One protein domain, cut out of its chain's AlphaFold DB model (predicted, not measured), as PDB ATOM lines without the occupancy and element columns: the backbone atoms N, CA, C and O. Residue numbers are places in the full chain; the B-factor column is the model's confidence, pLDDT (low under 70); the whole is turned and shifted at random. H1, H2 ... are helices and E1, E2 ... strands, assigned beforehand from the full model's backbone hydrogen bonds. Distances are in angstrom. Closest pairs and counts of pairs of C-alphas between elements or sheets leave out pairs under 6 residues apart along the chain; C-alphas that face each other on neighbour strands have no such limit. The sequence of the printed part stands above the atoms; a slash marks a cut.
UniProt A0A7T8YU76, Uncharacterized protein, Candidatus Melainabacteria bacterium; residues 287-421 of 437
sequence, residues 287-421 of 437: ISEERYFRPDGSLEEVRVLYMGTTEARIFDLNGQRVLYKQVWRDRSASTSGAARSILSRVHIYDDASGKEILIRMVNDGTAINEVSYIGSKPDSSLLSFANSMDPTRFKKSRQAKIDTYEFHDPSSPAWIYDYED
ATOM      1  N   ILE A 287      32.908  -9.681 -21.242       95.62
ATOM      2  CA  ILE A 287      33.726 -10.346 -22.245       95.62
ATOM      3  C   ILE A 287      33.383 -11.830 -22.323       95.62
ATOM      4  O   ILE A 287      33.250 -12.496 -21.294       95.62
ATOM      5  N   SER A 288      33.288 -12.337 -23.548       95.62
ATOM      6  CA  SER A 288      33.315 -13.765 -23.844       95.62
ATOM      7  C   SER A 288      34.510 -14.053 -24.737       95.62
ATOM      8  O   SER A 288      34.739 -13.340 -25.709       95.62
ATOM      9  N   GLU A 289      35.256 -15.099 -24.430       96.94
ATOM     10  CA  GLU A 289      36.366 -15.592 -25.229       96.94
ATOM     11  C   GLU A 289      36.153 -17.076 -25.524       96.94
ATOM     12  O   GLU A 289      35.846 -17.852 -24.625       96.94
ATOM     13  N   GLU A 290      36.314 -17.466 -26.780       96.56
ATOM     14  CA  GLU A 290      36.292 -18.849 -27.246       96.56
ATOM     15  C   GLU A 290      37.633 -19.133 -27.922       96.56
ATOM     16  O   GLU A 290      38.118 -18.329 -28.717       96.56
ATOM     17  N   ARG A 291      38.243 -20.272 -27.618       97.62
ATOM     18  CA  ARG A 291      39.489 -20.752 -28.214       97.62
ATOM     19  C   ARG A 291      39.218 -22.099 -28.851       97.62
ATOM     20  O   ARG A 291      38.631 -22.957 -28.202       97.62
ATOM     21  N   TYR A 292      39.671 -22.286 -30.078       95.75
ATOM     22  CA  TYR A 292      39.547 -23.530 -30.826       95.75
ATOM     23  C   TYR A 292      40.934 -24.067 -31.141       95.75
ATOM     24  O   TYR A 292      41.833 -23.303 -31.502       95.75
ATOM     25  N   PHE A 293      41.101 -25.372 -30.992       96.12
ATOM     26  CA  PHE A 293      42.388 -26.045 -31.081       96.12
ATOM     27  C   PHE A 293      42.344 -27.142 -32.139       96.12
ATOM     28  O   PHE A 293      41.328 -27.814 -32.334       96.12
ATOM     29  N   ARG A 294      43.480 -27.348 -32.797       96.62
ATOM     30  CA  ARG A 294      43.691 -28.450 -33.733       96.62
ATOM     31  C   ARG A 294      43.965 -29.758 -32.979       96.62
ATOM     32  O   ARG A 294      44.281 -29.728 -31.789       96.62
ATOM     33  N   PRO A 295      43.932 -30.918 -33.665       96.38
ATOM     34  CA  PRO A 295      44.233 -32.208 -33.042       96.38
ATOM     35  C   PRO A 295      45.617 -32.325 -32.385       96.38
ATOM     36  O   PRO A 295      45.791 -33.134 -31.479       96.38
ATOM     37  N   ASP A 296      46.596 -31.533 -32.826       97.19
ATOM     38  CA  ASP A 296      47.941 -31.476 -32.236       97.19
ATOM     39  C   ASP A 296      48.040 -30.535 -31.016       97.19
ATOM     40  O   ASP A 296      49.112 -30.396 -30.429       97.19
ATOM     41  N   GLY A 297      46.931 -29.897 -30.628       96.75
ATOM     42  CA  GLY A 297      46.852 -28.930 -29.532       96.75
ATOM     43  C   GLY A 297      47.259 -27.504 -29.911       96.75
ATOM     44  O   GLY A 297      47.183 -26.613 -29.063       96.75
ATOM     45  N   SER A 298      47.670 -27.253 -31.159       97.44
ATOM     46  CA  SER A 298      47.940 -25.894 -31.632       97.44
ATOM     47  C   SER A 298      46.650 -25.075 -31.703       97.44
ATOM     48  O   SER A 298      45.573 -25.580 -32.020       97.44
ATOM     49  N   LEU A 299      46.754 -23.783 -31.400       97.56
ATOM     50  CA  LEU A 299      45.627 -22.860 -31.466       97.56
ATOM     51  C   LEU A 299      45.243 -22.607 -32.930       97.56
ATOM     52  O   LEU A 299      46.094 -22.251 -33.741       97.56
ATOM     53  N   GLU A 300      43.971 -22.785 -33.269       95.00
ATOM     54  CA  GLU A 300      43.440 -22.545 -34.613       95.00
ATOM     55  C   GLU A 300      42.764 -21.180 -34.707       95.00
ATOM     56  O   GLU A 300      43.073 -20.376 -35.591       95.00
ATOM     57  N   GLU A 301      41.857 -20.908 -33.771       94.94
ATOM     58  CA  GLU A 301      41.013 -19.720 -33.773       94.94
ATOM     59  C   GLU A 301      40.789 -19.216 -32.344       94.94
ATOM     60  O   GLU A 301      40.586 -20.000 -31.419       94.94
ATOM     61  N   VAL A 302      40.772 -17.896 -32.164       97.00
ATOM     62  CA  VAL A 302      40.270 -17.247 -30.947       97.00
ATOM     63  C   VAL A 302      39.184 -16.259 -31.318       97.00
ATOM     64  O   VAL A 302      39.403 -15.384 -32.158       97.00
ATOM     65  N   ARG A 303      38.034 -16.349 -30.657       95.19
ATOM     66  CA  ARG A 303      36.934 -15.397 -30.790       95.19
ATOM     67  C   ARG A 303      36.750 -14.636 -29.499       95.19
ATOM     68  O   ARG A 303      36.708 -15.235 -28.436       95.19
ATOM     69  N   VAL A 304      36.626 -13.321 -29.593       96.56
ATOM     70  CA  VAL A 304      36.426 -12.441 -28.442       96.56
ATOM     71  C   VAL A 304      35.205 -11.579 -28.699       96.56
ATOM     72  O   VAL A 304      35.206 -10.769 -29.618       96.56
ATOM     73  N   LEU A 305      34.168 -11.731 -27.888       93.88
ATOM     74  CA  LEU A 305      33.040 -10.815 -27.833       93.88
ATOM     75  C   LEU A 305      33.273  -9.824 -26.696       93.88
ATOM     76  O   LEU A 305      33.361 -10.219 -25.537       93.88
ATOM     77  N   TYR A 306      33.332  -8.539 -27.021       94.06
ATOM     78  CA  TYR A 306      33.479  -7.459 -26.053       94.06
ATOM     79  C   TYR A 306      32.616  -6.270 -26.472       94.06
ATOM     80  O   TYR A 306      32.766  -5.750 -27.578       94.06
ATOM     81  N   MET A 307      31.694  -5.850 -25.600       90.12
ATOM     82  CA  MET A 307      30.848  -4.657 -25.787       90.12
ATOM     83  C   MET A 307      30.212  -4.534 -27.195       90.12
ATOM     84  O   MET A 307      30.330  -3.503 -27.855       90.12
ATOM     85  N   GLY A 308      29.566  -5.599 -27.689       87.00
ATOM     86  CA  GLY A 308      28.892  -5.607 -29.005       87.00
ATOM     87  C   GLY A 308      29.833  -5.666 -30.218       87.00
ATOM     88  O   GLY A 308      29.411  -5.453 -31.357       87.00
ATOM     89  N   THR A 309      31.119  -5.931 -29.989       92.88
ATOM     90  CA  THR A 309      32.113  -6.200 -31.032       92.88
ATOM     91  C   THR A 309      32.593  -7.639 -30.898       92.88
ATOM     92  O   THR A 309      32.996  -8.053 -29.816       92.88
ATOM     93  N   THR A 310      32.565  -8.403 -31.988       94.38
ATOM     94  CA  THR A 310      33.180  -9.734 -32.058       94.38
ATOM     95  C   THR A 310      34.483  -9.649 -32.840       94.38
ATOM     96  O   THR A 310      34.490  -9.253 -34.001       94.38
ATOM     97  N   GLU A 311      35.590 -10.055 -32.243       95.94
ATOM     98  CA  GLU A 311      36.851 -10.291 -32.935       95.94
ATOM     99  C   GLU A 311      37.022 -11.788 -33.185       95.94
ATOM    100  O   GLU A 311      36.738 -12.584 -32.300       95.94
ATOM    101  N   ALA A 312      37.519 -12.179 -34.355       95.31
ATOM    102  CA  ALA A 312      37.980 -13.538 -34.633       95.31
ATOM    103  C   ALA A 312      39.432 -13.470 -35.111       95.31
ATOM    104  O   ALA A 312      39.740 -12.698 -36.017       95.31
ATOM    105  N   ARG A 313      40.331 -14.229 -34.490       96.12
ATOM    106  CA  ARG A 313      41.767 -14.286 -34.792       96.12
ATOM    107  C   ARG A 313      42.100 -15.697 -35.217       96.12
ATOM    108  O   ARG A 313      41.789 -16.629 -34.486       96.12
ATOM    109  N   ILE A 314      42.729 -15.841 -36.369       94.31
ATOM    110  CA  ILE A 314      43.058 -17.141 -36.947       94.31
ATOM    111  C   ILE A 314      44.566 -17.275 -36.965       94.31
ATOM    112  O   ILE A 314      45.263 -16.339 -37.363       94.31
ATOM    113  N   PHE A 315      45.054 -18.415 -36.499       95.00
ATOM    114  CA  PHE A 315      46.466 -18.641 -36.242       95.00
ATOM    115  C   PHE A 315      47.106 -19.543 -37.298       95.00
ATOM    116  O   PHE A 315      46.431 -20.305 -37.994       95.00
ATOM    117  N   ASP A 316      48.429 -19.466 -37.400       94.06
ATOM    118  CA  ASP A 316      49.243 -20.364 -38.208       94.06
ATOM    119  C   ASP A 316      49.145 -21.819 -37.728       94.06
ATOM    120  O   ASP A 316      48.532 -22.122 -36.701       94.06
ATOM    121  N   LEU A 317      49.741 -22.743 -38.487       94.06
ATOM    122  CA  LEU A 317      49.684 -24.179 -38.186       94.06
ATOM    123  C   LEU A 317      50.309 -24.531 -36.831       94.06
ATOM    124  O   LEU A 317      49.921 -25.526 -36.237       94.06
ATOM    125  N   ASN A 318      51.231 -23.706 -36.327       96.44
ATOM    126  CA  ASN A 318      51.854 -23.906 -35.020       96.44
ATOM    127  C   ASN A 318      51.064 -23.249 -33.875       96.44
ATOM    128  O   ASN A 318      51.421 -23.422 -32.710       96.44
ATOM    129  N   GLY A 319      50.020 -22.472 -34.182       95.62
ATOM    130  CA  GLY A 319      49.217 -21.746 -33.198       95.62
ATOM    131  C   GLY A 319      49.948 -20.589 -32.514       95.62
ATOM    132  O   GLY A 319      49.555 -20.176 -31.425       95.62
ATOM    133  N   GLN A 320      51.027 -20.083 -33.112       95.88
ATOM    134  CA  GLN A 320      51.905 -19.072 -32.516       95.88
ATOM    135  C   GLN A 320      51.661 -17.674 -33.080       95.88
ATOM    136  O   GLN A 320      51.819 -16.686 -32.363       95.88
ATOM    137  N   ARG A 321      51.291 -17.574 -34.360       93.75
ATOM    138  CA  ARG A 321      51.156 -16.297 -35.079       93.75
ATOM    139  C   ARG A 321      49.741 -16.122 -35.595       93.75
ATOM    140  O   ARG A 321      49.184 -17.044 -36.176       93.75
ATOM    141  N   VAL A 322      49.172 -14.929 -35.426       94.06
ATOM    142  CA  VAL A 322      47.883 -14.575 -36.036       94.06
ATOM    143  C   VAL A 322      48.121 -14.302 -37.519       94.06
ATOM    144  O   VAL A 322      48.880 -13.403 -37.848       94.06
ATOM    145  N   LEU A 323      47.465 -15.052 -38.402       90.81
ATOM    146  CA  LEU A 323      47.502 -14.848 -39.852       90.81
ATOM    147  C   LEU A 323      46.516 -13.767 -40.287       90.81
ATOM    148  O   LEU A 323      46.825 -12.912 -41.114       90.81
ATOM    149  N   TYR A 324      45.313 -13.788 -39.714       93.31
ATOM    150  CA  TYR A 324      44.332 -12.741 -39.947       93.31
ATOM    151  C   TYR A 324      43.397 -12.551 -38.755       93.31
ATOM    152  O   TYR A 324      43.115 -13.474 -37.990       93.31
ATOM    153  N   LYS A 325      42.904 -11.320 -38.610       95.69
ATOM    154  CA  LYS A 325      41.928 -10.908 -37.604       95.69
ATOM    155  C   LYS A 325      40.726 -10.267 -38.285       95.69
ATOM    156  O   LYS A 325      40.869  -9.321 -39.049       95.69
ATOM    157  N   GLN A 326      39.529 -10.735 -37.970       95.44
ATOM    158  CA  GLN A 326      38.270 -10.131 -38.396       95.44
ATOM    159  C   GLN A 326      37.629  -9.407 -37.218       95.44
ATOM    160  O   GLN A 326      37.594  -9.932 -36.109       95.44
ATOM    161  N   VAL A 327      37.104  -8.210 -37.460       96.00
ATOM    162  CA  VAL A 327      36.354  -7.430 -36.473       96.00
ATOM    163  C   VAL A 327      34.946  -7.231 -36.993       96.00
ATOM    164  O   VAL A 327      34.731  -6.584 -38.020       96.00
ATOM    165  N   TRP A 328      33.988  -7.765 -36.256       94.06
ATOM    166  CA  TRP A 328      32.562  -7.671 -36.495       94.06
ATOM    167  C   TRP A 328      31.956  -6.753 -35.447       94.06
ATOM    168  O   TRP A 328      32.333  -6.801 -34.281       94.06
ATOM    169  N   ARG A 329      31.000  -5.927 -35.846       93.38
ATOM    170  CA  ARG A 329      30.216  -5.111 -34.917       93.38
ATOM    171  C   ARG A 329      28.755  -5.463 -35.046       93.38
ATOM    172  O   ARG A 329      28.276  -5.727 -36.152       93.38
ATOM    173  N   ASP A 330      28.047  -5.403 -33.939       89.25
ATOM    174  CA  ASP A 330      26.616  -5.613 -33.957       89.25
ATOM    175  C   ASP A 330      25.913  -4.326 -34.379       89.25
ATOM    176  O   ASP A 330      26.209  -3.221 -33.915       89.25
ATOM    177  N   ARG A 331      24.993  -4.463 -35.329       85.25
ATOM    178  CA  ARG A 331      24.077  -3.403 -35.725       85.25
ATOM    179  C   ARG A 331      22.716  -3.754 -35.162       85.25
ATOM    180  O   ARG A 331      22.163  -4.796 -35.514       85.25
ATOM    181  N   SER A 332      22.188  -2.878 -34.312       84.94
ATOM    182  CA  SER A 332      20.818  -2.977 -33.814       84.94
ATOM    183  C   SER A 332      19.827  -3.042 -34.971       84.94
ATOM    184  O   SER A 332      20.103  -2.548 -36.070       84.94
ATOM    185  N   ALA A 333      18.661  -3.631 -34.713       82.50
ATOM    186  CA  ALA A 333      17.570  -3.598 -35.672       82.50
ATOM    187  C   ALA A 333      17.252  -2.142 -36.053       82.50
ATOM    188  O   ALA A 333      17.238  -1.248 -35.205       82.50
ATOM    189  N   SER A 334      17.013  -1.912 -37.337       83.56
ATOM    190  CA  SER A 334      16.527  -0.643 -37.870       83.56
ATOM    191  C   SER A 334      15.229  -0.876 -38.629       83.56
ATOM    192  O   SER A 334      14.878  -2.008 -38.956       83.56
ATOM    193  N   THR A 335      14.525   0.198 -38.980       77.88
ATOM    194  CA  THR A 335      13.330   0.124 -39.842       77.88
ATOM    195  C   THR A 335      13.587  -0.615 -41.161       77.88
ATOM    196  O   THR A 335      12.676  -1.197 -41.731       77.88
ATOM    197  N   SER A 336      14.839  -0.626 -41.623       79.69
ATOM    198  CA  SER A 336      15.293  -1.297 -42.841       79.69
ATOM    199  C   SER A 336      15.863  -2.714 -42.655       79.69
ATOM    200  O   SER A 336      16.307  -3.299 -43.642       79.69
ATOM    201  N   GLY A 337      15.897  -3.285 -41.442       80.56
ATOM    202  CA  GLY A 337      16.396  -4.654 -41.262       80.56
ATOM    203  C   GLY A 337      16.584  -5.122 -39.817       80.56
ATOM    204  O   GLY A 337      16.716  -4.325 -38.890       80.56
ATOM    205  N   ALA A 338      16.627  -6.444 -39.636       80.06
ATOM    206  CA  ALA A 338      16.863  -7.082 -38.342       80.06
ATOM    207  C   ALA A 338      18.276  -6.809 -37.800       80.06
ATOM    208  O   ALA A 338      19.207  -6.508 -38.558       80.06
ATOM    209  N   ALA A 339      18.430  -6.950 -36.480       74.31
ATOM    210  CA  ALA A 339      19.736  -6.895 -35.840       74.31
ATOM    211  C   ALA A 339      20.668  -7.938 -36.467       74.31
ATOM    212  O   ALA A 339      20.270  -9.081 -36.702       74.31
ATOM    213  N   ARG A 340      21.902  -7.538 -36.773       83.94
ATOM    214  CA  ARG A 340      22.878  -8.414 -37.429       83.94
ATOM    215  C   ARG A 340      24.305  -8.022 -37.086       83.94
ATOM    216  O   ARG A 340      24.604  -6.847 -36.885       83.94
ATOM    217  N   SER A 341      25.189  -9.012 -37.089       87.88
ATOM    218  CA  SER A 341      26.631  -8.805 -36.964       87.88
ATOM    219  C   SER A 341      27.208  -8.453 -38.338       87.88
ATOM    220  O   SER A 341      26.923  -9.135 -39.323       87.88
ATOM    221  N   ILE A 342      27.979  -7.371 -38.422       91.19
ATOM    222  CA  ILE A 342      28.491  -6.800 -39.674       91.19
ATOM    223  C   ILE A 342      30.012  -6.785 -39.636       91.19
ATOM    224  O   ILE A 342      30.599  -6.239 -38.699       91.19
ATOM    225  N   LEU A 343      30.651  -7.329 -40.674       92.00
ATOM    226  CA  LEU A 343      32.101  -7.253 -40.825       92.00
ATOM    227  C   LEU A 343      32.514  -5.787 -40.984       92.00
ATOM    228  O   LEU A 343      32.052  -5.092 -41.884       92.00
ATOM    229  N   SER A 344      33.362  -5.310 -40.081       95.12
ATOM    230  CA  SER A 344      33.822  -3.922 -40.021       95.12
ATOM    231  C   SER A 344      35.244  -3.795 -40.553       95.12
ATOM    232  O   SER A 344      35.546  -2.878 -41.319       95.12
ATOM    233  N   ARG A 345      36.132  -4.710 -40.141       95.69
ATOM    234  CA  ARG A 345      37.552  -4.681 -40.509       95.69
ATOM    235  C   ARG A 345      38.114  -6.086 -40.657       95.69
ATOM    236  O   ARG A 345      37.704  -6.991 -39.932       95.69
ATOM    237  N   VAL A 346      39.100  -6.228 -41.530       95.12
ATOM    238  CA  VAL A 346      39.966  -7.403 -41.625       95.12
ATOM    239  C   VAL A 346      41.409  -6.927 -41.552       95.12
ATOM    240  O   VAL A 346      41.798  -6.013 -42.271       95.12
ATOM    241  N   HIS A 347      42.190  -7.530 -40.670       95.44
ATOM    242  CA  HIS A 347      43.629  -7.357 -40.577       95.44
ATOM    243  C   HIS A 347      44.277  -8.632 -41.112       95.44
ATOM    244  O   HIS A 347      43.883  -9.725 -40.704       95.44
ATOM    245  N   ILE A 348      45.239  -8.508 -42.015       93.50
ATOM    246  CA  ILE A 348      46.029  -9.626 -42.539       93.50
ATOM    247  C   ILE A 348      47.477  -9.358 -42.155       93.50
ATOM    248  O   ILE A 348      47.997  -8.280 -42.446       93.50
ATOM    249  N   TYR A 349      48.109 -10.328 -41.506       91.50
ATOM    250  CA  TYR A 349      49.486 -10.234 -41.050       91.50
ATOM    251  C   TYR A 349      50.370 -11.072 -41.971       91.50
ATOM    252  O   TYR A 349      50.170 -12.278 -42.110       91.50
ATOM    253  N   ASP A 350      51.340 -10.425 -42.608       86.44
ATOM    254  CA  ASP A 350      52.413 -11.103 -43.325       86.44
ATOM    255  C   ASP A 350      53.622 -11.201 -42.402       86.44
ATOM    256  O   ASP A 350      54.376 -10.249 -42.196       86.44
ATOM    257  N   ASP A 351      53.778 -12.382 -41.833       81.19
ATOM    258  CA  ASP A 351      54.820 -12.703 -40.875       81.19
ATOM    259  C   ASP A 351      56.229 -12.669 -41.494       81.19
ATOM    260  O   ASP A 351      57.177 -12.233 -40.841       81.19
ATOM    261  N   ALA A 352      56.373 -13.029 -42.776       83.50
ATOM    262  CA  ALA A 352      57.672 -13.005 -43.446       83.50
ATOM    263  C   ALA A 352      58.209 -11.575 -43.595       83.50
ATOM    264  O   ALA A 352      59.420 -11.354 -43.530       83.50
ATOM    265  N   SER A 353      57.316 -10.599 -43.786       85.06
ATOM    266  CA  SER A 353      57.688  -9.191 -43.943       85.06
ATOM    267  C   SER A 353      57.444  -8.329 -42.701       85.06
ATOM    268  O   SER A 353      57.860  -7.169 -42.685       85.06
ATOM    269  N   GLY A 354      56.785  -8.868 -41.670       85.62
ATOM    270  CA  GLY A 354      56.355  -8.121 -40.486       85.62
ATOM    271  C   GLY A 354      55.338  -7.018 -40.800       85.62
ATOM    272  O   GLY A 354      55.267  -6.028 -40.071       85.62
ATOM    273  N   LYS A 355      54.598  -7.140 -41.910       88.50
ATOM    274  CA  LYS A 355      53.650  -6.121 -42.388       88.50
ATOM    275  C   LYS A 355      52.214  -6.486 -42.039       88.50
ATOM    276  O   LYS A 355      51.842  -7.656 -41.994       88.50
ATOM    277  N   GLU A 356      51.388  -5.459 -41.871       92.06
ATOM    278  CA  GLU A 356      49.954  -5.599 -41.628       92.06
ATOM    279  C   GLU A 356      49.146  -4.851 -42.696       92.06
ATOM    280  O   GLU A 356      49.399  -3.681 -43.006       92.06
ATOM    281  N   ILE A 357      48.155  -5.545 -43.257       92.25
ATOM    282  CA  ILE A 357      47.176  -4.999 -44.198       92.25
ATOM    283  C   ILE A 357      45.857  -4.835 -43.460       92.25
ATOM    284  O   ILE A 357      45.289  -5.813 -42.976       92.25
ATOM    285  N   LEU A 358      45.345  -3.610 -43.416       94.62
ATOM    286  CA  LEU A 358      44.051  -3.288 -42.837       94.62
ATOM    287  C   LEU A 358      43.034  -3.008 -43.945       94.62
ATOM    288  O   LEU A 358      43.115  -1.994 -44.638       94.62
ATOM    289  N   ILE A 359      42.033  -3.873 -44.049       93.75
ATOM    290  CA  ILE A 359      40.873  -3.727 -44.924       93.75
ATOM    291  C   ILE A 359      39.709  -3.214 -44.077       93.75
ATOM    292  O   ILE A 359      39.263  -3.886 -43.144       93.75
ATOM    293  N   ARG A 360      39.198  -2.023 -44.384       94.12
ATOM    294  CA  ARG A 360      37.975  -1.478 -43.784       94.12
ATOM    295  C   ARG A 360      36.808  -1.735 -44.719       94.12
ATOM    296  O   ARG A 360      36.885  -1.436 -45.908       94.12
ATOM    297  N   MET A 361      35.718  -2.244 -44.165       92.62
ATOM    298  CA  MET A 361      34.484  -2.480 -44.907       92.62
ATOM    299  C   MET A 361      33.600  -1.229 -44.904       92.62
ATOM    300  O   MET A 361      33.718  -0.369 -44.026       92.62
ATOM    301  N   VAL A 362      32.680  -1.134 -45.863       89.62
ATOM    302  CA  VAL A 362      31.591  -0.142 -45.818       89.62
ATOM    303  C   VAL A 362      30.652  -0.398 -44.628       89.62
ATOM    304  O   VAL A 362      30.688  -1.446 -43.980       89.62
ATOM    305  N   ASN A 363      29.780   0.566 -44.309       87.31
ATOM    306  CA  ASN A 363      28.964   0.540 -43.086       87.31
ATOM    307  C   ASN A 363      27.975  -0.649 -42.994       87.31
ATOM    308  O   ASN A 363      27.480  -0.958 -41.911       87.31
ATOM    309  N   ASP A 364      27.654  -1.316 -44.098       86.31
ATOM    310  CA  ASP A 364      26.827  -2.526 -44.118       86.31
ATOM    311  C   ASP A 364      27.640  -3.830 -44.237       86.31
ATOM    312  O   ASP A 364      27.043  -4.904 -44.202       86.31
ATOM    313  N   GLY A 365      28.973  -3.740 -44.325       85.75
ATOM    314  CA  GLY A 365      29.908  -4.864 -44.398       85.75
ATOM    315  C   GLY A 365      29.899  -5.629 -45.719       85.75
ATOM    316  O   GLY A 365      30.485  -6.706 -45.782       85.75
ATOM    317  N   THR A 366      29.231  -5.114 -46.755       85.88
ATOM    318  CA  THR A 366      29.034  -5.838 -48.023       85.88
ATOM    319  C   THR A 366      30.171  -5.644 -49.027       85.88
ATOM    320  O   THR A 366      30.370  -6.493 -49.892       85.88
ATOM    321  N   ALA A 367      30.949  -4.567 -48.894       87.12
ATOM    322  CA  ALA A 367      32.056  -4.222 -49.786       87.12
ATOM    323  C   ALA A 367      33.264  -3.631 -49.035       87.12
ATOM    324  O   ALA A 367      33.160  -3.183 -47.888       87.12
ATOM    325  N   ILE A 368      34.420  -3.618 -49.700       91.06
ATOM    326  CA  ILE A 368      35.635  -2.962 -49.208       91.06
ATOM    327  C   ILE A 368      35.486  -1.448 -49.398       91.06
ATOM    328  O   ILE A 368      35.169  -0.987 -50.490       91.06
ATOM    329  N   ASN A 369      35.720  -0.682 -48.334       92.75
ATOM    330  CA  ASN A 369      35.769   0.780 -48.368       92.75
ATOM    331  C   ASN A 369      37.202   1.293 -48.554       92.75
ATOM    332  O   ASN A 369      37.441   2.211 -49.328       92.75
ATOM    333  N   GLU A 370      38.156   0.714 -47.824       93.56
ATOM    334  CA  GLU A 370      39.540   1.190 -47.793       93.56
ATOM    335  C   GLU A 370      40.501   0.027 -47.529       93.56
ATOM    336  O   GLU A 370      40.218  -0.839 -46.702       93.56
ATOM    337  N   VAL A 371      41.659   0.042 -48.191       91.81
ATOM    338  CA  VAL A 371      42.796  -0.830 -47.876       91.81
ATOM    339  C   VAL A 371      43.970   0.058 -47.481       91.81
ATOM    340  O   VAL A 371      44.397   0.913 -48.254       91.81
ATOM    341  N   SER A 372      44.484  -0.142 -46.271       91.44
ATOM    342  CA  SER A 372      45.608   0.606 -45.704       91.44
ATOM    343  C   SER A 372      46.706  -0.345 -45.239       91.44
ATOM    344  O   SER A 372      46.467  -1.530 -45.002       91.44
ATOM    345  N   TYR A 373      47.921   0.180 -45.129       88.00
ATOM    346  CA  TYR A 373      49.106  -0.586 -44.764       88.00
ATOM    347  C   TYR A 373      49.751   0.031 -43.541       88.00
ATOM    348  O   TYR A 373      50.006   1.236 -43.514       88.00
ATOM    349  N   ILE A 374      50.016  -0.796 -42.539       83.88
ATOM    350  CA  ILE A 374      50.734  -0.381 -41.340       83.88
ATOM    351  C   ILE A 374      52.184  -0.840 -41.530       83.88
ATOM    352  O   ILE A 374      52.478  -2.033 -41.511       83.88
ATOM    353  N   GLY A 375      53.075   0.120 -41.800       80.75
ATOM    354  CA  GLY A 375      54.490  -0.117 -42.108       80.75
ATOM    355  C   GLY A 375      54.915   0.379 -43.496       80.75
ATOM    356  O   GLY A 375      54.283   1.257 -44.086       80.75
ATOM    357  N   SER A 376      56.022  -0.157 -44.020       73.19
ATOM    358  CA  SER A 376      56.517   0.175 -45.362       73.19
ATOM    359  C   SER A 376      55.613  -0.414 -46.452       73.19
ATOM    360  O   SER A 376      55.087  -1.519 -46.305       73.19
ATOM    361  N   LYS A 377      55.443   0.323 -47.563       67.75
ATOM    362  CA  LYS A 377      54.545  -0.036 -48.676       67.75
ATOM    363  C   LYS A 377      54.736  -1.520 -49.068       67.75
ATOM    364  O   LYS A 377      55.884  -1.952 -49.228       67.75
ATOM    365  N   PRO A 378      53.673  -2.337 -49.139       61.91
ATOM    366  CA  PRO A 378      53.801  -3.731 -49.538       61.91
ATOM    367  C   PRO A 378      54.163  -3.844 -51.009       61.91
ATOM    368  O   PRO A 378      53.944  -2.919 -51.795       61.91
ATOM    369  N   ASP A 379      54.698  -5.005 -51.364       69.50
ATOM    370  CA  ASP A 379      54.899  -5.350 -52.760       69.50
ATOM    371  C   ASP A 379      53.540  -5.503 -53.475       69.50
ATOM    372  O   ASP A 379      52.508  -5.821 -52.875       69.50
ATOM    373  N   SER A 380      53.548  -5.256 -54.779       69.75
ATOM    374  CA  SER A 380      52.411  -5.300 -55.705       69.75
ATOM    375  C   SER A 380      51.597  -6.609 -55.665       69.75
ATOM    376  O   SER A 380      50.392  -6.609 -55.949       69.75
ATOM    377  N   SER A 381      52.216  -7.717 -55.254       69.62
ATOM    378  CA  SER A 381      51.591  -9.038 -55.097       69.62
ATOM    379  C   SER A 381      50.552  -9.094 -53.966       69.62
ATOM    380  O   SER A 381      49.488  -9.688 -54.129       69.62
ATOM    381  N   LEU A 382      50.793  -8.422 -52.840       64.94
ATOM    382  CA  LEU A 382      49.836  -8.372 -51.726       64.94
ATOM    383  C   LEU A 382      48.621  -7.499 -52.058       64.94
ATOM    384  O   LEU A 382      47.500  -7.805 -51.655       64.94
ATOM    385  N   LEU A 383      48.837  -6.439 -52.841       64.31
ATOM    386  CA  LEU A 383      47.779  -5.537 -53.302       64.31
ATOM    387  C   LEU A 383      46.795  -6.255 -54.233       64.31
ATOM    388  O   LEU A 383      45.580  -6.117 -54.102       64.31
ATOM    389  N   SER A 384      47.331  -7.039 -55.168       71.69
ATOM    390  CA  SER A 384      46.527  -7.848 -56.087       71.69
ATOM    391  C   SER A 384      45.792  -8.967 -55.351       71.69
ATOM    392  O   SER A 384      44.608  -9.173 -55.610       71.69
ATOM    393  N   PHE A 385      46.428  -9.609 -54.367       73.31
ATOM    394  CA  PHE A 385      45.767 -10.593 -53.510       73.31
ATOM    395  C   PHE A 385      44.590  -9.991 -52.728       73.31
ATOM    396  O   PHE A 385      43.480 -10.515 -52.817       73.31
ATOM    397  N   ALA A 386      44.790  -8.862 -52.040       65.94
ATOM    398  CA  ALA A 386      43.733  -8.188 -51.283       65.94
ATOM    399  C   ALA A 386      42.558  -7.752 -52.178       65.94
ATOM    400  O   ALA A 386      41.405  -7.976 -51.825       65.94
ATOM    401  N   ASN A 387      42.840  -7.209 -53.367       67.62
ATOM    402  CA  ASN A 387      41.807  -6.815 -54.332       67.62
ATOM    403  C   ASN A 387      41.103  -8.012 -54.996       67.62
ATOM    404  O   ASN A 387      39.992  -7.866 -55.498       67.62
ATOM    405  N   SER A 388      41.737  -9.188 -55.006       68.38
ATOM    406  CA  SER A 388      41.141 -10.434 -55.506       68.38
ATOM    407  C   SER A 388      40.304 -11.178 -54.459       68.38
ATOM    408  O   SER A 388      39.623 -12.150 -54.796       68.38
ATOM    409  N   MET A 389      40.347 -10.754 -53.188       64.25
ATOM    410  CA  MET A 389      39.533 -11.368 -52.147       64.25
ATOM    411  C   MET A 389      38.066 -10.993 -52.335       64.25
ATOM    412  O   MET A 389      37.651  -9.864 -52.095       64.25
ATOM    413  N   ASP A 390      37.270 -11.985 -52.712       61.34
ATOM    414  CA  ASP A 390      35.817 -11.903 -52.679       61.34
ATOM    415  C   ASP A 390      35.339 -11.753 -51.216       61.34
ATOM    416  O   ASP A 390      35.548 -12.673 -50.417       61.34
ATOM    417  N   PRO A 391      34.681 -10.635 -50.844       56.00
ATOM    418  CA  PRO A 391      34.211 -10.399 -49.482       56.00
ATOM    419  C   PRO A 391      33.266 -11.482 -48.959       56.00
ATOM    420  O   PRO A 391      33.205 -11.720 -47.753       56.00
ATOM    421  N   THR A 392      32.560 -12.190 -49.848       56.72
ATOM    422  CA  THR A 392      31.671 -13.300 -49.473       56.72
ATOM    423  C   THR A 392      32.432 -14.526 -48.953       56.72
ATOM    424  O   THR A 392      31.831 -15.413 -48.335       56.72
ATOM    425  N   ARG A 393      33.760 -14.572 -49.144       55.31
ATOM    426  CA  ARG A 393      34.653 -15.571 -48.540       55.31
ATOM    427  C   ARG A 393      34.934 -15.292 -47.069       55.31
ATOM    428  O   ARG A 393      35.233 -16.237 -46.342       55.31
ATOM    429  N   PHE A 394      34.770 -14.053 -46.598       60.72
ATOM    430  CA  PHE A 394      34.770 -13.745 -45.168       60.72
ATOM    431  C   PHE A 394      33.424 -14.145 -44.565       60.72
ATOM    432  O   PHE A 394      32.608 -13.319 -44.160       60.72
ATOM    433  N   LYS A 395      33.160 -15.449 -44.523       61.19
ATOM    434  CA  LYS A 395      32.042 -15.959 -43.742       61.19
ATOM    435  C   LYS A 395      32.439 -15.851 -42.282       61.19
ATOM    436  O   LYS A 395      33.535 -16.277 -41.920       61.19
ATOM    437  N   LYS A 396      31.540 -15.313 -41.451       59.19
ATOM    438  CA  LYS A 396      31.629 -15.513 -40.005       59.19
ATOM    439  C   LYS A 396      31.768 -17.016 -39.823       59.19
ATOM    440  O   LYS A 396      30.879 -17.764 -40.249       59.19
ATOM    441  N   SER A 397      32.921 -17.446 -39.324       57.28
ATOM    442  CA  SER A 397      33.167 -18.841 -39.009       57.28
ATOM    443  C   SER A 397      31.961 -19.292 -38.189       57.28
ATOM    444  O   SER A 397      31.537 -18.598 -37.253       57.28
ATOM    445  N   ARG A 398      31.289 -20.368 -38.629       52.56
ATOM    446  CA  ARG A 398      30.131 -20.862 -37.879       52.56
ATOM    447  C   ARG A 398      30.651 -21.054 -36.463       52.56
ATOM    448  O   ARG A 398      31.703 -21.666 -36.276       52.56
ATOM    449  N   GLN A 399      30.005 -20.412 -35.488       51.38
ATOM    450  CA  GLN A 399      30.200 -20.820 -34.100       51.38
ATOM    451  C   GLN A 399      30.048 -22.320 -34.136       51.38
ATOM    452  O   GLN A 399      29.124 -22.791 -34.814       51.38
ATOM    453  N   ALA A 400      31.026 -23.040 -33.578       40.78
ATOM    454  CA  ALA A 400      30.845 -24.459 -33.389       40.78
ATOM    455  C   ALA A 400      29.484 -24.542 -32.720       40.78
ATOM    456  O   ALA A 400      29.298 -24.075 -31.595       40.78
ATOM    457  N   LYS A 401      28.497 -25.003 -33.489       37.41
ATOM    458  CA  LYS A 401      27.263 -25.446 -32.912       37.41
ATOM    459  C   LYS A 401      27.796 -26.686 -32.229       37.41
ATOM    460  O   LYS A 401      27.967 -27.727 -32.852       37.41
ATOM    461  N   ILE A 402      28.211 -26.519 -30.972       36.94
ATOM    462  CA  ILE A 402      27.919 -27.536 -29.989       36.94
ATOM    463  C   ILE A 402      26.441 -27.688 -30.260       36.94
ATOM    464  O   ILE A 402      25.698 -26.740 -29.988       36.94
ATOM    465  N   ASP A 403      26.070 -28.717 -31.037       34.25
ATOM    466  CA  ASP A 403      24.685 -29.129 -31.117       34.25
ATOM    467  C   ASP A 403      24.346 -29.172 -29.660       34.25
ATOM    468  O   ASP A 403      24.958 -29.925 -28.896       34.25
ATOM    469  N   THR A 404      23.594 -28.156 -29.251       34.06
ATOM    470  CA  THR A 404      23.183 -28.023 -27.890       34.06
ATOM    471  C   THR A 404      22.591 -29.393 -27.679       34.06
ATOM    472  O   THR A 404      21.610 -29.751 -28.330       34.06
ATOM    473  N   TYR A 405      23.237 -30.189 -26.825       39.19
ATOM    474  CA  TYR A 405      22.476 -30.896 -25.833       39.19
ATOM    475  C   TYR A 405      21.532 -29.811 -25.355       39.19
ATOM    476  O   TYR A 405      21.937 -28.900 -24.625       39.19
ATOM    477  N   GLU A 406      20.348 -29.763 -25.972       29.95
ATOM    478  CA  GLU A 406      19.277 -28.956 -25.471       29.95
ATOM    479  C   GLU A 406      19.243 -29.454 -24.037       29.95
ATOM    480  O   GLU A 406      19.079 -30.648 -23.772       29.95
ATOM    481  N   PHE A 407      19.505 -28.560 -23.087       35.94
ATOM    482  CA  PHE A 407      19.171 -28.792 -21.689       35.94
ATOM    483  C   PHE A 407      17.636 -28.826 -21.578       35.94
ATOM    484  O   PHE A 407      17.051 -28.158 -20.752       35.94
ATOM    485  N   HIS A 408      16.990 -29.495 -22.515       33.28
ATOM    486  CA  HIS A 408      15.599 -29.569 -22.859       33.28
ATOM    487  C   HIS A 408      15.554 -30.643 -23.939       33.28
ATOM    488  O   HIS A 408      15.252 -30.379 -25.091       33.28
ATOM    489  N   ASP A 409      15.883 -31.879 -23.578       38.22
ATOM    490  CA  ASP A 409      15.194 -32.956 -24.270       38.22
ATOM    491  C   ASP A 409      13.698 -32.728 -23.962       38.22
ATOM    492  O   ASP A 409      13.324 -32.718 -22.787       38.22
ATOM    493  N   PRO A 410      12.828 -32.463 -24.953       40.31
ATOM    494  CA  PRO A 410      11.412 -32.194 -24.701       40.31
ATOM    495  C   PRO A 410      10.695 -33.380 -24.041       40.31
ATOM    496  O   PRO A 410       9.604 -33.215 -23.499       40.31
ATOM    497  N   SER A 411      11.300 -34.575 -24.097       36.03
ATOM    498  CA  SER A 411      10.840 -35.778 -23.406       36.03
ATOM    499  C   SER A 411      11.453 -35.964 -22.010       36.03
ATOM    500  O   SER A 411      10.943 -36.764 -21.221       36.03
ATOM    501  N   SER A 412      12.478 -35.181 -21.657       32.62
ATOM    502  CA  SER A 412      13.043 -35.144 -20.314       32.62
ATOM    503  C   SER A 412      12.117 -34.346 -19.390       32.62
ATOM    504  O   SER A 412      11.772 -33.198 -19.678       32.62
ATOM    505  N   PRO A 413      11.661 -34.933 -18.274       36.19
ATOM    506  CA  PRO A 413      10.660 -34.300 -17.430       36.19
ATOM    507  C   PRO A 413      11.208 -33.016 -16.779       36.19
ATOM    508  O   PRO A 413      12.340 -32.979 -16.299       36.19
ATOM    509  N   ALA A 414      10.375 -31.969 -16.752       31.05
ATOM    510  CA  ALA A 414      10.728 -30.580 -16.420       31.05
ATOM    511  C   ALA A 414      11.525 -30.379 -15.109       31.05
ATOM    512  O   ALA A 414      12.336 -29.462 -15.020       31.05
ATOM    513  N   TRP A 415      11.400 -31.288 -14.136       37.22
ATOM    514  CA  TRP A 415      12.116 -31.242 -12.851       37.22
ATOM    515  C   TRP A 415      13.642 -31.446 -12.952       37.22
ATOM    516  O   TRP A 415      14.352 -31.337 -11.951       37.22
ATOM    517  N   ILE A 416      14.173 -31.777 -14.135       32.94
ATOM    518  CA  ILE A 416      15.622 -31.829 -14.394       32.94
ATOM    519  C   ILE A 416      16.217 -30.416 -14.550       32.94
ATOM    520  O   ILE A 416      17.417 -30.241 -14.337       32.94
ATOM    521  N   TYR A 417      15.396 -29.411 -14.869       37.81
ATOM    522  CA  TYR A 417      15.845 -28.043 -15.162       37.81
ATOM    523  C   TYR A 417      15.514 -27.031 -14.058       37.81
ATOM    524  O   TYR A 417      16.107 -25.954 -14.026       37.81
ATOM    525  N   ASP A 418      14.694 -27.420 -13.080       35.31
ATOM    526  CA  ASP A 418      14.452 -26.658 -11.855       35.31
ATOM    527  C   ASP A 418      15.589 -26.857 -10.836       35.31
ATOM    528  O   ASP A 418      15.432 -27.483  -9.789       35.31
ATOM    529  N   TYR A 419      16.779 -26.319 -11.120       42.38
ATOM    530  CA  TYR A 419      17.802 -26.129 -10.074       42.38
ATOM    531  C   TYR A 419      17.528 -24.882  -9.211       42.38
ATOM    532  O   TYR A 419      18.216 -24.673  -8.208       42.38
ATOM    533  N   GLU A 420      16.520 -24.073  -9.565       34.50
ATOM    534  CA  GLU A 420      16.014 -22.979  -8.727       34.50
ATOM    535  C   GLU A 420      14.937 -23.434  -7.726       34.50
ATOM    536  O   GLU A 420      14.793 -22.791  -6.679       34.50
ATOM    537  N   ASP A 421      14.323 -24.614  -7.916       32.47
ATOM    538  CA  ASP A 421      13.578 -25.293  -6.850       32.47
ATOM    539  C   ASP A 421      14.549 -25.953  -5.868       32.47
ATOM    540  O   ASP A 421      14.749 -27.162  -5.766       32.47
TER     541      ASP A 421
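What this domain is: This is residues 287 to 421 of the 437 residues of an uncharacterized protein of Candidatus Melainabacteria bacterium (UniProt A0A7T8YU76). One broad, twisted sheet of seven strands makes a wall, with the short helix H1 over one face near the E6 and E7 edge and the other face bare. From H1 a long tail with no named element, residues 389 to 421, runs back across the helix's face and out past E1, while the tip of the E4 and E5 hairpin, residues 333 to 338, sticks out at another side. The printed part has 135 residues, with seven named strands, E1 to E7, followed by H1; the sheet's order is E1 - E2 - E3 - E4 - E5 - E6 - E7, all antiparallel. The class is mostly strand, though under half of the residues are in named elements. The whole is loose, with a radius of gyration of the C-alphas of 19.3 A, and flat, spanning 64 by 47 by 23 A.

How they stand to each other: The sheet is a meander, each strand the antiparallel neighbour of the one before. Inner strands E4, residues 322 to 331, and E5, residues 340 to 350, form a hairpin at 161 degrees between directions, with N 325 and O 347 2.8 A apart, within hydrogen-bond range. E3, residues 309 to 315, is the neighbour of E4, with N 312 and O 326 at 2.9 A. E2, residues 299 to 306, is the antiparallel neighbour of E3, with N 304 and O 311 of E3 2.8 A apart, within hydrogen-bond range. Edge strand E1, residues 287 to 293, pairs with E2 through N 290 and O 303 at 2.8 A. On the other side of E5, E6, residues 355 to 361, has N 357 and O 348 at 2.9 A. Edge strand E7, residues 368 to 374, is the neighbour of E6 at 159 degrees, with N 358 and O 372 at 2.8 A. E1 and E7 are apart. H1, residues 380 to 388, is on the sheet at a height of 9.8 A, over E6, and only just runs along the strands, at 27 degrees to E6 on the local plane. In H1 every O i to N i+4 pair is within hydrogen-bond range.

Where its parts are: E1 begins at C-alpha 287 (33.726, -10.346, -22.245). E5 is the longest strand, 30.2 A from C-alpha 340 to C-alpha 350 (52.413, -11.103, -43.325), and E4 measures 26.3 A. E1, E2, E3, E6 and E7 measure 20.0, 20.3, 19.7, 19.7 and 17.2 A. H1 measures 12.4 A and ends at C-alpha 388 (41.141, -10.434, -55.506).

The domain as a whole: The two C-alphas farthest apart, those of Ser 380 and Asp 421, are 65.5 A apart. The printed part has no cut, and no link is long. Residues 401 to 406 and 409 to 415 stand free. Mean pLDDT of the printed part is 77.4; residues 377 to 383 and 386 to 421 are under 70.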